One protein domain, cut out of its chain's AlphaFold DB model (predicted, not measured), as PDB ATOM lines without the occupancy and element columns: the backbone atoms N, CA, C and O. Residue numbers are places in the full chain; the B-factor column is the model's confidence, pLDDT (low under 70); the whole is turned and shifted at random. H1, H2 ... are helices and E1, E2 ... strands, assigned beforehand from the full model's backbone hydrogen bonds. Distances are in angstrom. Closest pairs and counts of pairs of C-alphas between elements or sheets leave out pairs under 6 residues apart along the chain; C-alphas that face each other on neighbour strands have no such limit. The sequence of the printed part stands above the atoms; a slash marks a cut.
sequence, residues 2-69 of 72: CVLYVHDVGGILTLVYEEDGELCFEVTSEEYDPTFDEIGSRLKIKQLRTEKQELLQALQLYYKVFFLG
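What this domain is: This is residues 2 to 69 of the 72 residues of an uncharacterized protein of Lachnospiraceae bacterium (UniProt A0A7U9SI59). A slender hairpin of two strands, E1 and E2, runs along the open side of an L made by two helices, H2 and H3, whose corner, residues 50 to 55, sticks out; of these, 53 to 55 belong to H3. H2 runs alongside the hairpin with only thin contact to E2, H3 passes the hairpin's end near Tyr 17 and Leu 23, and the short helix H1 sits beside E1 and the first half of H2. The printed part has 68 residues with three named helices and two named strands, in the order H1, E1, E2, H2, H3; the sheet is E1 - E2, antiparallel, and the class is mixed, helices and strands. The whole is elongated, spanning 43 by 24 by 16 A, and only just loose, close to compact, with a radius of gyration of the C-alphas of 13.5 A.

How they stand to each other: E1, residues 12 to 17, and E2, residues 23 to 28, form a hairpin with an angle of 151 degrees between their directions. N 14 and O 26 are 2.8 A apart and N 24 and O 16 are 2.8 A apart, both within hydrogen-bond range. H3, residues 53 to 68, comes closest to E2 at the C-alphas of Leu 23 and Gln 60, 5.7 A apart. H2, residues 38 to 51, comes closest to E2 at the C-alphas of Phe 25 and Ile 45, 7.8 A apart. H2 and H3 are close but not clearly touching, about perpendicular at 82 degrees; their closest C-alphas, of Arg 49 and Leu 56, are 7.5 A apart. H1, residues 2 to 9, comes closest to E1 at the C-alphas of Cys 2 and Leu 13, 6.3 A apart. H2 touches H1 with residues 38 to 44 alone; the closest C-alphas, of Val 9 and Ser 41, are 5.6 A apart, and the two helices run opposite ways at a steep tilt of 38 degrees, only just beyond shallow. H1 and H3 are apart. In H1, H2 and H3 every O i to N i+4 pair is within hydrogen-bond range.

Where its parts are: E1 measures 16.2 A from first to last C-alpha and E2 16.3 A; C-alpha 12 is at (280.799, 378.316, 321.186). H3 measures 21.0 A and H2 20.0 A. H1 begins at C-alpha 2, at (286.454, 373.503, 324.922), and H3 ends at C-alpha 68, at (299.015, 369.971, 303.221).

The domain as a whole: The C-alphas farthest apart, of Pro 34 and Gly 69, are 43.4 A from each other. The printed part has no cut. The links H1 to E1, E1 to E2 and H2 to H3 are tight, and E2 to H2 is short, with 9 residues between. The mean pLDDT of the printed part is 89.7, and residues 2 to 3 are under 70.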
ATOM      1  N   CYS A   2     287.586 372.711 325.425       67.31
ATOM      2  CA  CYS A   2     286.454 373.503 324.922       67.31
ATOM      3  C   CYS A   2     285.206 373.447 325.824       67.31
ATOM      4  O   CYS A   2     284.580 374.468 326.055       67.31
ATOM      5  N   VAL A   3     284.905 372.294 326.434       67.69
ATOM      6  CA  VAL A   3     283.772 372.168 327.380       67.69
ATOM      7  C   VAL A   3     283.946 373.058 328.622       67.69
ATOM      8  O   VAL A   3     282.993 373.679 329.070       67.69
ATOM      9  N   LEU A   4     285.171 373.160 329.151       71.56
ATOM     10  CA  LEU A   4     285.471 374.031 330.298       71.56
ATOM     11  C   LEU A   4     285.462 375.512 329.907       71.56
ATOM     12  O   LEU A   4     285.122 376.357 330.718       71.56
ATOM     13  N   TYR A   5     285.825 375.825 328.663       81.06
ATOM     14  CA  TYR A   5     285.737 377.182 328.141       81.06
ATOM     15  C   TYR A   5     284.284 377.668 328.108       81.06
ATOM     16  O   TYR A   5     283.965 378.668 328.735       81.06
ATOM     17  N   VAL A   6     283.403 376.919 327.439       74.94
ATOM     18  CA  VAL A   6     281.987 377.288 327.275       74.94
ATOM     19  C   VAL A   6     281.266 377.378 328.622       74.94
ATOM     20  O   VAL A   6     280.423 378.246 328.809       74.94
ATOM     21  N   HIS A   7     281.634 376.528 329.582       73.19
ATOM     22  CA  HIS A   7     281.114 376.611 330.946       73.19
ATOM     23  C   HIS A   7     281.471 377.934 331.649       73.19
ATOM     24  O   HIS A   7     280.653 378.466 332.394       73.19
ATOM     25  N   ASP A   8     282.682 378.452 331.434       73.25
ATOM     26  CA  ASP A   8     283.190 379.610 332.173       73.25
ATOM     27  C   ASP A   8     282.797 380.955 331.542       73.25
ATOM     28  O   ASP A   8     282.694 381.942 332.266       73.25
ATOM     29  N   VAL A   9     282.619 381.018 330.215       83.31
ATOM     30  CA  VAL A   9     282.401 382.290 329.491       83.31
ATOM     31  C   VAL A   9     281.188 382.301 328.556       83.31
ATOM     32  O   VAL A   9     280.890 383.353 327.998       83.31
ATOM     33  N   GLY A  10     280.492 381.175 328.370       85.38
ATOM     34  CA  GLY A  10     279.402 381.042 327.397       85.38
ATOM     35  C   GLY A  10     279.883 380.908 325.943       85.38
ATOM     36  O   GLY A  10     281.073 380.725 325.673       85.38
ATOM     37  N   GLY A  11     278.944 380.992 324.994       87.00
ATOM     38  CA  GLY A  11     279.217 380.906 323.553       87.00
ATOM     39  C   GLY A  11     279.711 379.535 323.065       87.00
ATOM     40  O   GLY A  11     279.631 378.522 323.756       87.00
ATOM     41  N   ILE A  12     280.224 379.495 321.837       88.19
ATOM     42  CA  ILE A  12     280.799 378.316 321.186       88.19
ATOM     43  C   ILE A  12     282.233 378.648 320.779       88.19
ATOM     44  O   ILE A  12     282.468 379.598 320.032       88.19
ATOM     45  N   LEU A  13     283.186 377.842 321.258       90.31
ATOM     46  CA  LEU A  13     284.582 377.891 320.831       90.31
ATOM     47  C   LEU A  13     284.840 376.838 319.751       90.31
ATOM     48  O   LEU A  13     284.815 375.636 320.041       90.31
ATOM     49  N   THR A  14     285.163 377.294 318.548       90.94
ATOM     50  CA  THR A  14     285.515 376.457 317.399       90.94
ATOM     51  C   THR A  14     287.009 376.580 317.110       90.94
ATOM     52  O   THR A  14     287.587 377.662 317.184       90.94
ATOM     53  N   LEU A  15     287.647 375.452 316.802       92.62
ATOM     54  CA  LEU A  15     289.007 375.413 316.272       92.62
ATOM     55  C   LEU A  15     288.923 375.218 314.759       92.62
ATOM     56  O   LEU A  15     288.338 374.229 314.315       92.62
ATOM     57  N   VAL A  16     289.489 376.148 313.997       94.94
ATOM     58  CA  VAL A  16     289.423 376.173 312.529       94.94
ATOM     59  C   VAL A  16     290.837 376.119 311.969       94.94
ATOM     60  O   VAL A  16     291.723 376.787 312.492       94.94
ATOM     61  N   TYR A  17     291.052 375.307 310.937       96.00
ATOM     62  CA  TYR A  17     292.294 375.340 310.171       96.00
ATOM     63  C   TYR A  17     292.115 376.263 308.971       96.00
ATOM     64  O   TYR A  17     291.176 376.076 308.196       96.00
ATOM     65  N   GLU A  18     293.019 377.222 308.822       95.62
ATOM     66  CA  GLU A  18     293.116 378.066 307.632       95.62
ATOM     67  C   GLU A  18     293.769 377.297 306.469       95.62
ATOM     68  O   GLU A  18     294.354 376.219 306.643       95.62
ATOM     69  N   GLU A  19     293.686 377.850 305.258       92.75
ATOM     70  CA  GLU A  19     294.245 377.227 304.047       92.75
ATOM     71  C   GLU A  19     295.772 377.026 304.114       92.75
ATOM     72  O   GLU A  19     296.298 376.095 303.505       92.75
ATOM     73  N   ASP A  20     296.485 377.853 304.883       92.44
ATOM     74  CA  ASP A  20     297.937 377.762 305.117       92.44
ATOM     75  C   ASP A  20     298.324 376.819 306.278       92.44
ATOM     76  O   ASP A  20     299.507 376.626 306.605       92.44
ATOM     77  N   GLY A  21     297.314 376.212 306.899       92.94
ATOM     78  CA  GLY A  21     297.448 375.307 308.023       92.94
ATOM     79  C   GLY A  21     297.641 375.991 309.368       92.94
ATOM     80  O   GLY A  21     298.067 375.305 310.296       92.94
ATOM     81  N   GLU A  22     297.366 377.291 309.510       95.19
ATOM     82  CA  GLU A  22     297.239 377.938 310.822       95.19
ATOM     83  C   GLU A  22     296.006 377.409 311.578       95.19
ATOM     84  O   GLU A  22     294.931 377.234 311.007       95.19
ATOM     85  N   LEU A  23     296.160 377.134 312.879       95.31
ATOM     86  CA  LEU A  23     295.057 376.751 313.764       95.31
ATOM     87  C   LEU A  23     294.485 377.986 314.481       95.31
ATOM     88  O   LEU A  23     295.052 378.486 315.460       95.31
ATOM     89  N   CYS A  24     293.316 378.430 314.035       93.75
ATOM     90  CA  CYS A  24     292.584 379.579 314.549       93.75
ATOM     91  C   CYS A  24     291.550 379.192 315.616       93.75
ATOM     92  O   CYS A  24     290.981 378.101 315.621       93.75
ATOM     93  N   PHE A  25     291.290 380.130 316.530       93.38
ATOM     94  CA  PHE A  25     290.186 380.041 317.485       93.38
ATOM     95  C   PHE A  25     289.086 380.997 317.041       93.38
ATOM     96  O   PHE A  25     289.300 382.209 317.046       93.38
ATOM     97  N   GLU A  26     287.914 380.459 316.738       92.06
ATOM     98  CA  GLU A  26     286.713 381.240 316.467       92.06
ATOM     99  C   GLU A  26     285.756 381.147 317.647       92.06
ATOM    100  O   GLU A  26     285.507 380.068 318.190       92.06
ATOM    101  N   VAL A  27     285.215 382.293 318.048       90.31
ATOM    102  CA  VAL A  27     284.180 382.367 319.076       90.31
ATOM    103  C   VAL A  27     282.922 382.893 318.429       90.31
ATOM    104  O   VAL A  27     282.935 383.958 317.815       90.31
ATOM    105  N   THR A  28     281.840 382.148 318.590       89.69
ATOM    106  CA  THR A  28     280.510 382.578 318.169       89.69
ATOM    107  C   THR A  28     279.578 382.558 319.370       89.69
ATOM    108  O   THR A  28     279.689 381.706 320.251       89.69
ATOM    109  N   SER A  29     278.672 383.521 319.427       89.12
ATOM    110  CA  SER A  29     277.603 383.604 320.418       89.12
ATOM    111  C   SER A  29     276.350 384.108 319.713       89.12
ATOM    112  O   SER A  29     276.435 384.674 318.619       89.12
ATOM    113  N   GLU A  30     275.185 383.905 320.320       85.44
ATOM    114  CA  GLU A  30     273.973 384.548 319.820       85.44
ATOM    115  C   GLU A  30     274.109 386.077 319.921       85.44
ATOM    116  O   GLU A  30     274.786 386.614 320.807       85.44
ATOM    117  N   GLU A  31     273.498 386.788 318.974       74.50
ATOM    118  CA  GLU A  31     273.496 388.249 318.975       74.50
ATOM    119  C   GLU A  31     272.760 388.736 320.236       74.50
ATOM    120  O   GLU A  31     271.607 388.374 320.463       74.50
ATOM    121  N   TYR A  32     273.432 389.544 321.063       73.12
ATOM    122  CA  TYR A  32     272.951 389.994 322.381       73.12
ATOM    123  C   TYR A  32     272.797 388.895 323.452       73.12
ATOM    124  O   TYR A  32     271.968 389.049 324.349       73.12
ATOM    125  N   ASP A  33     273.602 387.828 323.416       82.88
ATOM    126  CA  ASP A  33     273.649 386.823 324.490       82.88
ATOM    127  C   ASP A  33     274.098 387.444 325.836       82.88
ATOM    128  O   ASP A  33     275.272 387.791 325.993       82.88
ATOM    129  N   PRO A  34     273.207 387.574 326.843       79.56
ATOM    130  CA  PRO A  34     273.555 388.160 328.137       79.56
ATOM    131  C   PRO A  34     274.412 387.229 329.006       79.56
ATOM    132  O   PRO A  34     274.895 387.648 330.058       79.56
ATOM    133  N   THR A  35     274.556 385.962 328.611       84.81
ATOM    134  CA  THR A  35     275.349 384.953 329.320       84.81
ATOM    135  C   THR A  35     276.781 384.861 328.802       84.81
ATOM    136  O   THR A  35     277.622 384.254 329.464       84.81
ATOM    137  N   PHE A  36     277.074 385.491 327.660       89.81
ATOM    138  CA  PHE A  36     278.407 385.507 327.077       89.81
ATOM    139  C   PHE A  36     279.266 386.641 327.654       89.81
ATOM    140  O   PHE A  36     278.943 387.822 327.529       89.81
ATOM    141  N   ASP A  37     280.404 386.280 328.252       88.69
ATOM    142  CA  ASP A  37     281.429 387.235 328.684       88.69
ATOM    143  C   ASP A  37     282.517 387.376 327.611       88.69
ATOM    144  O   ASP A  37     283.469 386.593 327.544       88.69
ATOM    145  N   GLU A  38     282.410 388.421 326.788       88.00
ATOM    146  CA  GLU A  38     283.374 388.705 325.720       88.00
ATOM    147  C   GLU A  38     284.799 388.970 326.253       88.00
ATOM    148  O   GLU A  38     285.797 388.576 325.637       88.00
ATOM    149  N   ILE A  39     284.930 389.623 327.413       91.00
ATOM    150  CA  ILE A  39     286.243 389.957 327.985       91.00
ATOM    151  C   ILE A  39     286.885 388.690 328.552       91.00
ATOM    152  O   ILE A  39     288.046 388.387 328.238       91.00
ATOM    153  N   GLY A  40     286.126 387.929 329.342       90.88
ATOM    154  CA  GLY A  40     286.540 386.635 329.877       90.88
ATOM    155  C   GLY A  40     286.916 385.658 328.768       90.88
ATOM    156  O   GLY A  40     287.964 385.016 328.845       90.88
ATOM    157  N   SER A  41     286.137 385.622 327.685       91.69
ATOM    158  CA  SER A  41     286.392 384.825 326.482       91.69
ATOM    159  C   SER A  41     287.791 385.069 325.908       91.69
ATOM    160  O   SER A  41     288.561 384.117 325.710       91.69
ATOM    161  N   ARG A  42     288.179 386.337 325.715       91.56
ATOM    162  CA  ARG A  42     289.508 386.708 325.193       91.56
ATOM    163  C   ARG A  42     290.636 386.352 326.162       91.56
ATOM    164  O   ARG A  42     291.691 385.879 325.729       91.56
ATOM    165  N   LEU A  43     290.441 386.571 327.464       93.88
ATOM    166  CA  LEU A  43     291.428 386.214 328.490       93.88
ATOM    167  C   LEU A  43     291.633 384.697 328.564       93.88
ATOM    168  O   LEU A  43     292.772 384.225 328.598       93.88
ATOM    169  N   LYS A  44     290.545 383.931 328.503       91.12
ATOM    170  CA  LYS A  44     290.573 382.469 328.542       91.12
ATOM    171  C   LYS A  44     291.227 381.877 327.296       91.12
ATOM    172  O   LYS A  44     291.990 380.927 327.427       91.12
ATOM    173  N   ILE A  45     291.021 382.456 326.106       92.69
ATOM    174  CA  ILE A  45     291.759 382.047 324.895       92.69
ATOM    175  C   ILE A  45     293.261 382.252 325.081       92.69
ATOM    176  O   ILE A  45     294.038 381.353 324.764       92.69
ATOM    177  N   LYS A  46     293.691 383.402 325.618       92.75
ATOM    178  CA  LYS A  46     295.117 383.641 325.896       92.75
ATOM    179  C   LYS A  46     295.681 382.598 326.859       92.75
ATOM    180  O   LYS A  46     296.735 382.038 326.583       92.75
ATOM    181  N   GLN A  47     294.954 382.291 327.934       92.50
ATOM    182  CA  GLN A  47     295.335 381.243 328.881       92.50
ATOM    183  C   GLN A  47     295.433 379.868 328.204       92.50
ATOM    184  O   GLN A  47     296.433 379.177 328.369       92.50
ATOM    185  N   LEU A  48     294.440 379.489 327.392       92.19
ATOM    186  CA  LEU A  48     294.430 378.221 326.657       92.19
ATOM    187  C   LEU A  48     295.601 378.102 325.679       92.19
ATOM    188  O   LEU A  48     296.222 377.044 325.617       92.19
ATOM    189  N   ARG A  49     295.933 379.178 324.955       92.06
ATOM    190  CA  ARG A  49     297.096 379.208 324.055       92.06
ATOM    191  C   ARG A  49     298.397 378.905 324.800       92.06
ATOM    192  O   ARG A  49     299.244 378.213 324.248       92.06
ATOM    193  N   THR A  50     298.537 379.368 326.042       94.31
ATOM    194  CA  THR A  50     299.705 379.072 326.885       94.31
ATOM    195  C   THR A  50     299.649 377.664 327.479       94.31
ATOM    196  O   THR A  50     300.581 376.886 327.316       94.31
ATOM    197  N   GLU A  51     298.554 377.292 328.146       95.12
ATOM    198  CA  GLU A  51     298.450 376.017 328.877       95.12
ATOM    199  C   GLU A  51     298.357 374.785 327.973       95.12
ATOM    200  O   GLU A  51     298.626 373.664 328.410       95.12
ATOM    201  N   LYS A  52     297.904 374.968 326.731       93.94
ATOM    202  CA  LYS A  52     297.694 373.896 325.752       93.94
ATOM    203  C   LYS A  52     298.569 374.070 324.521       93.94
ATOM    204  O   LYS A  52     298.278 373.461 323.497       93.94
ATOM    205  N   GLN A  53     299.647 374.846 324.630       94.44
ATOM    206  CA  GLN A  53     300.561 375.128 323.527       94.44
ATOM    207  C   GLN A  53     301.023 373.852 322.809       94.44
ATOM    208  O   GLN A  53     300.896 373.773 321.593       94.44
ATOM    209  N   GLU A  54     301.486 372.839 323.546       96.12
ATOM    210  CA  GLU A  54     301.956 371.573 322.959       96.12
ATOM    211  C   GLU A  54     300.860 370.859 322.154       96.12
ATOM    212  O   GLU A  54     301.093 370.410 321.036       96.12
ATOM    213  N   LEU A  55     299.637 370.804 322.695       95.00
ATOM    214  CA  LEU A  55     298.490 370.208 322.009       95.00
ATOM    215  C   LEU A  55     298.140 370.987 320.736       95.00
ATOM    216  O   LEU A  55     297.910 370.382 319.694       95.00
ATOM    217  N   LEU A  56     298.087 372.318 320.817       95.69
ATOM    218  CA  LEU A  56     297.745 373.177 319.682       95.69
ATOM    219  C   LEU A  56     298.799 373.078 318.574       95.69
ATOM    220  O   LEU A  56     298.444 372.979 317.405       95.69
ATOM    221  N   GLN A  57     300.080 373.017 318.940       95.88
ATOM    222  CA  GLN A  57     301.172 372.782 317.997       95.88
ATOM    223  C   GLN A  57     301.067 371.404 317.338       95.88
ATOM    224  O   GLN A  57     301.217 371.304 316.124       95.88
ATOM    225  N   ALA A  58     300.760 370.354 318.105       96.25
ATOM    226  CA  ALA A  58     300.585 369.010 317.562       96.25
ATOM    227  C   ALA A  58     299.395 368.924 316.592       96.25
ATOM    228  O   ALA A  58     299.503 368.284 315.549       96.25
ATOM    229  N   LEU A  59     298.279 369.592 316.906       95.94
ATOM    230  CA  LEU A  59     297.112 369.693 316.023       95.94
ATOM    231  C   LEU A  59     297.454 370.416 314.714       95.94
ATOM    232  O   LEU A  59     297.134 369.923 313.634       95.94
ATOM    233  N   GLN A  60     298.162 371.542 314.806       95.94
ATOM    234  CA  GLN A  60     298.598 372.296 313.635       95.94
ATOM    235  C   GLN A  60     299.560 371.488 312.752       95.94
ATOM    236  O   GLN A  60     299.374 371.408 311.539       95.94
ATOM    237  N   LEU A  61     300.552 370.836 313.364       96.25
ATOM    238  CA  LEU A  61     301.501 369.972 312.661       96.25
ATOM    239  C   LEU A  61     300.796 368.793 311.988       96.25
ATOM    240  O   LEU A  61     301.083 368.478 310.838       96.25
ATOM    241  N   TYR A  62     299.851 368.158 312.683       95.75
ATOM    242  CA  TYR A  62     299.046 367.081 312.118       95.75
ATOM    243  C   TYR A  62     298.323 367.541 310.848       95.75
ATOM    244  O   TYR A  62     298.381 366.860 309.829       95.75
ATOM    245  N   TYR A  63     297.693 368.716 310.872       96.19
ATOM    246  CA  TYR A  63     297.026 369.238 309.685       96.19
ATOM    247  C   TYR A  63     298.013 369.499 308.537       96.19
ATOM    248  O   TYR A  63     297.817 369.019 307.421       96.19
ATOM    249  N   LYS A  64     299.129 370.170 308.830       95.69
ATOM    250  CA  LYS A  64     300.185 370.477 307.855       95.69
ATOM    251  C   LYS A  64     300.769 369.233 307.181       95.69
ATOM    252  O   LYS A  64     300.845 369.170 305.958       95.69
ATOM    253  N   VAL A  65     301.112 368.209 307.955       96.81
ATOM    254  CA  VAL A  65     301.728 366.987 307.418       96.81
ATOM    255  C   VAL A  65     300.710 366.143 306.654       96.81
ATOM    256  O   VAL A  65     300.971 365.712 305.533       96.81
ATOM    257  N   PHE A  66     299.534 365.900 307.236       95.75
ATOM    258  CA  PHE A  66     298.588 364.932 306.674       95.75
ATOM    259  C   PHE A  66     297.666 365.511 305.597       95.75
ATOM    260  O   PHE A  66     297.192 364.750 304.755       95.75
ATOM    261  N   PHE A  67     297.405 366.821 305.611       94.81
ATOM    262  CA  PHE A  67     296.472 367.464 304.679       94.81
ATOM    263  C   PHE A  67     297.170 368.404 303.698       94.81
ATOM    264  O   PHE A  67     296.750 368.461 302.545       94.81
ATOM    265  N   LEU A  68     298.240 369.095 304.115       95.56
ATOM    266  CA  LEU A  68     299.015 369.971 303.221       95.56
ATOM    267  C   LEU A  68     300.246 369.282 302.612       95.56
ATOM    268  O   LEU A  68     300.808 369.786 301.643       95.56
ATOM    269  N   GLY A  69     300.636 368.112 303.129       93.62
ATOM    270  CA  GLY A  69     301.770 367.341 302.616       93.62
ATOM    271  C   GLY A  69     303.132 367.960 302.936       93.62
ATOM    272  O   GLY A  69     304.094 367.701 302.215       93.62
TER     273      GLY A  69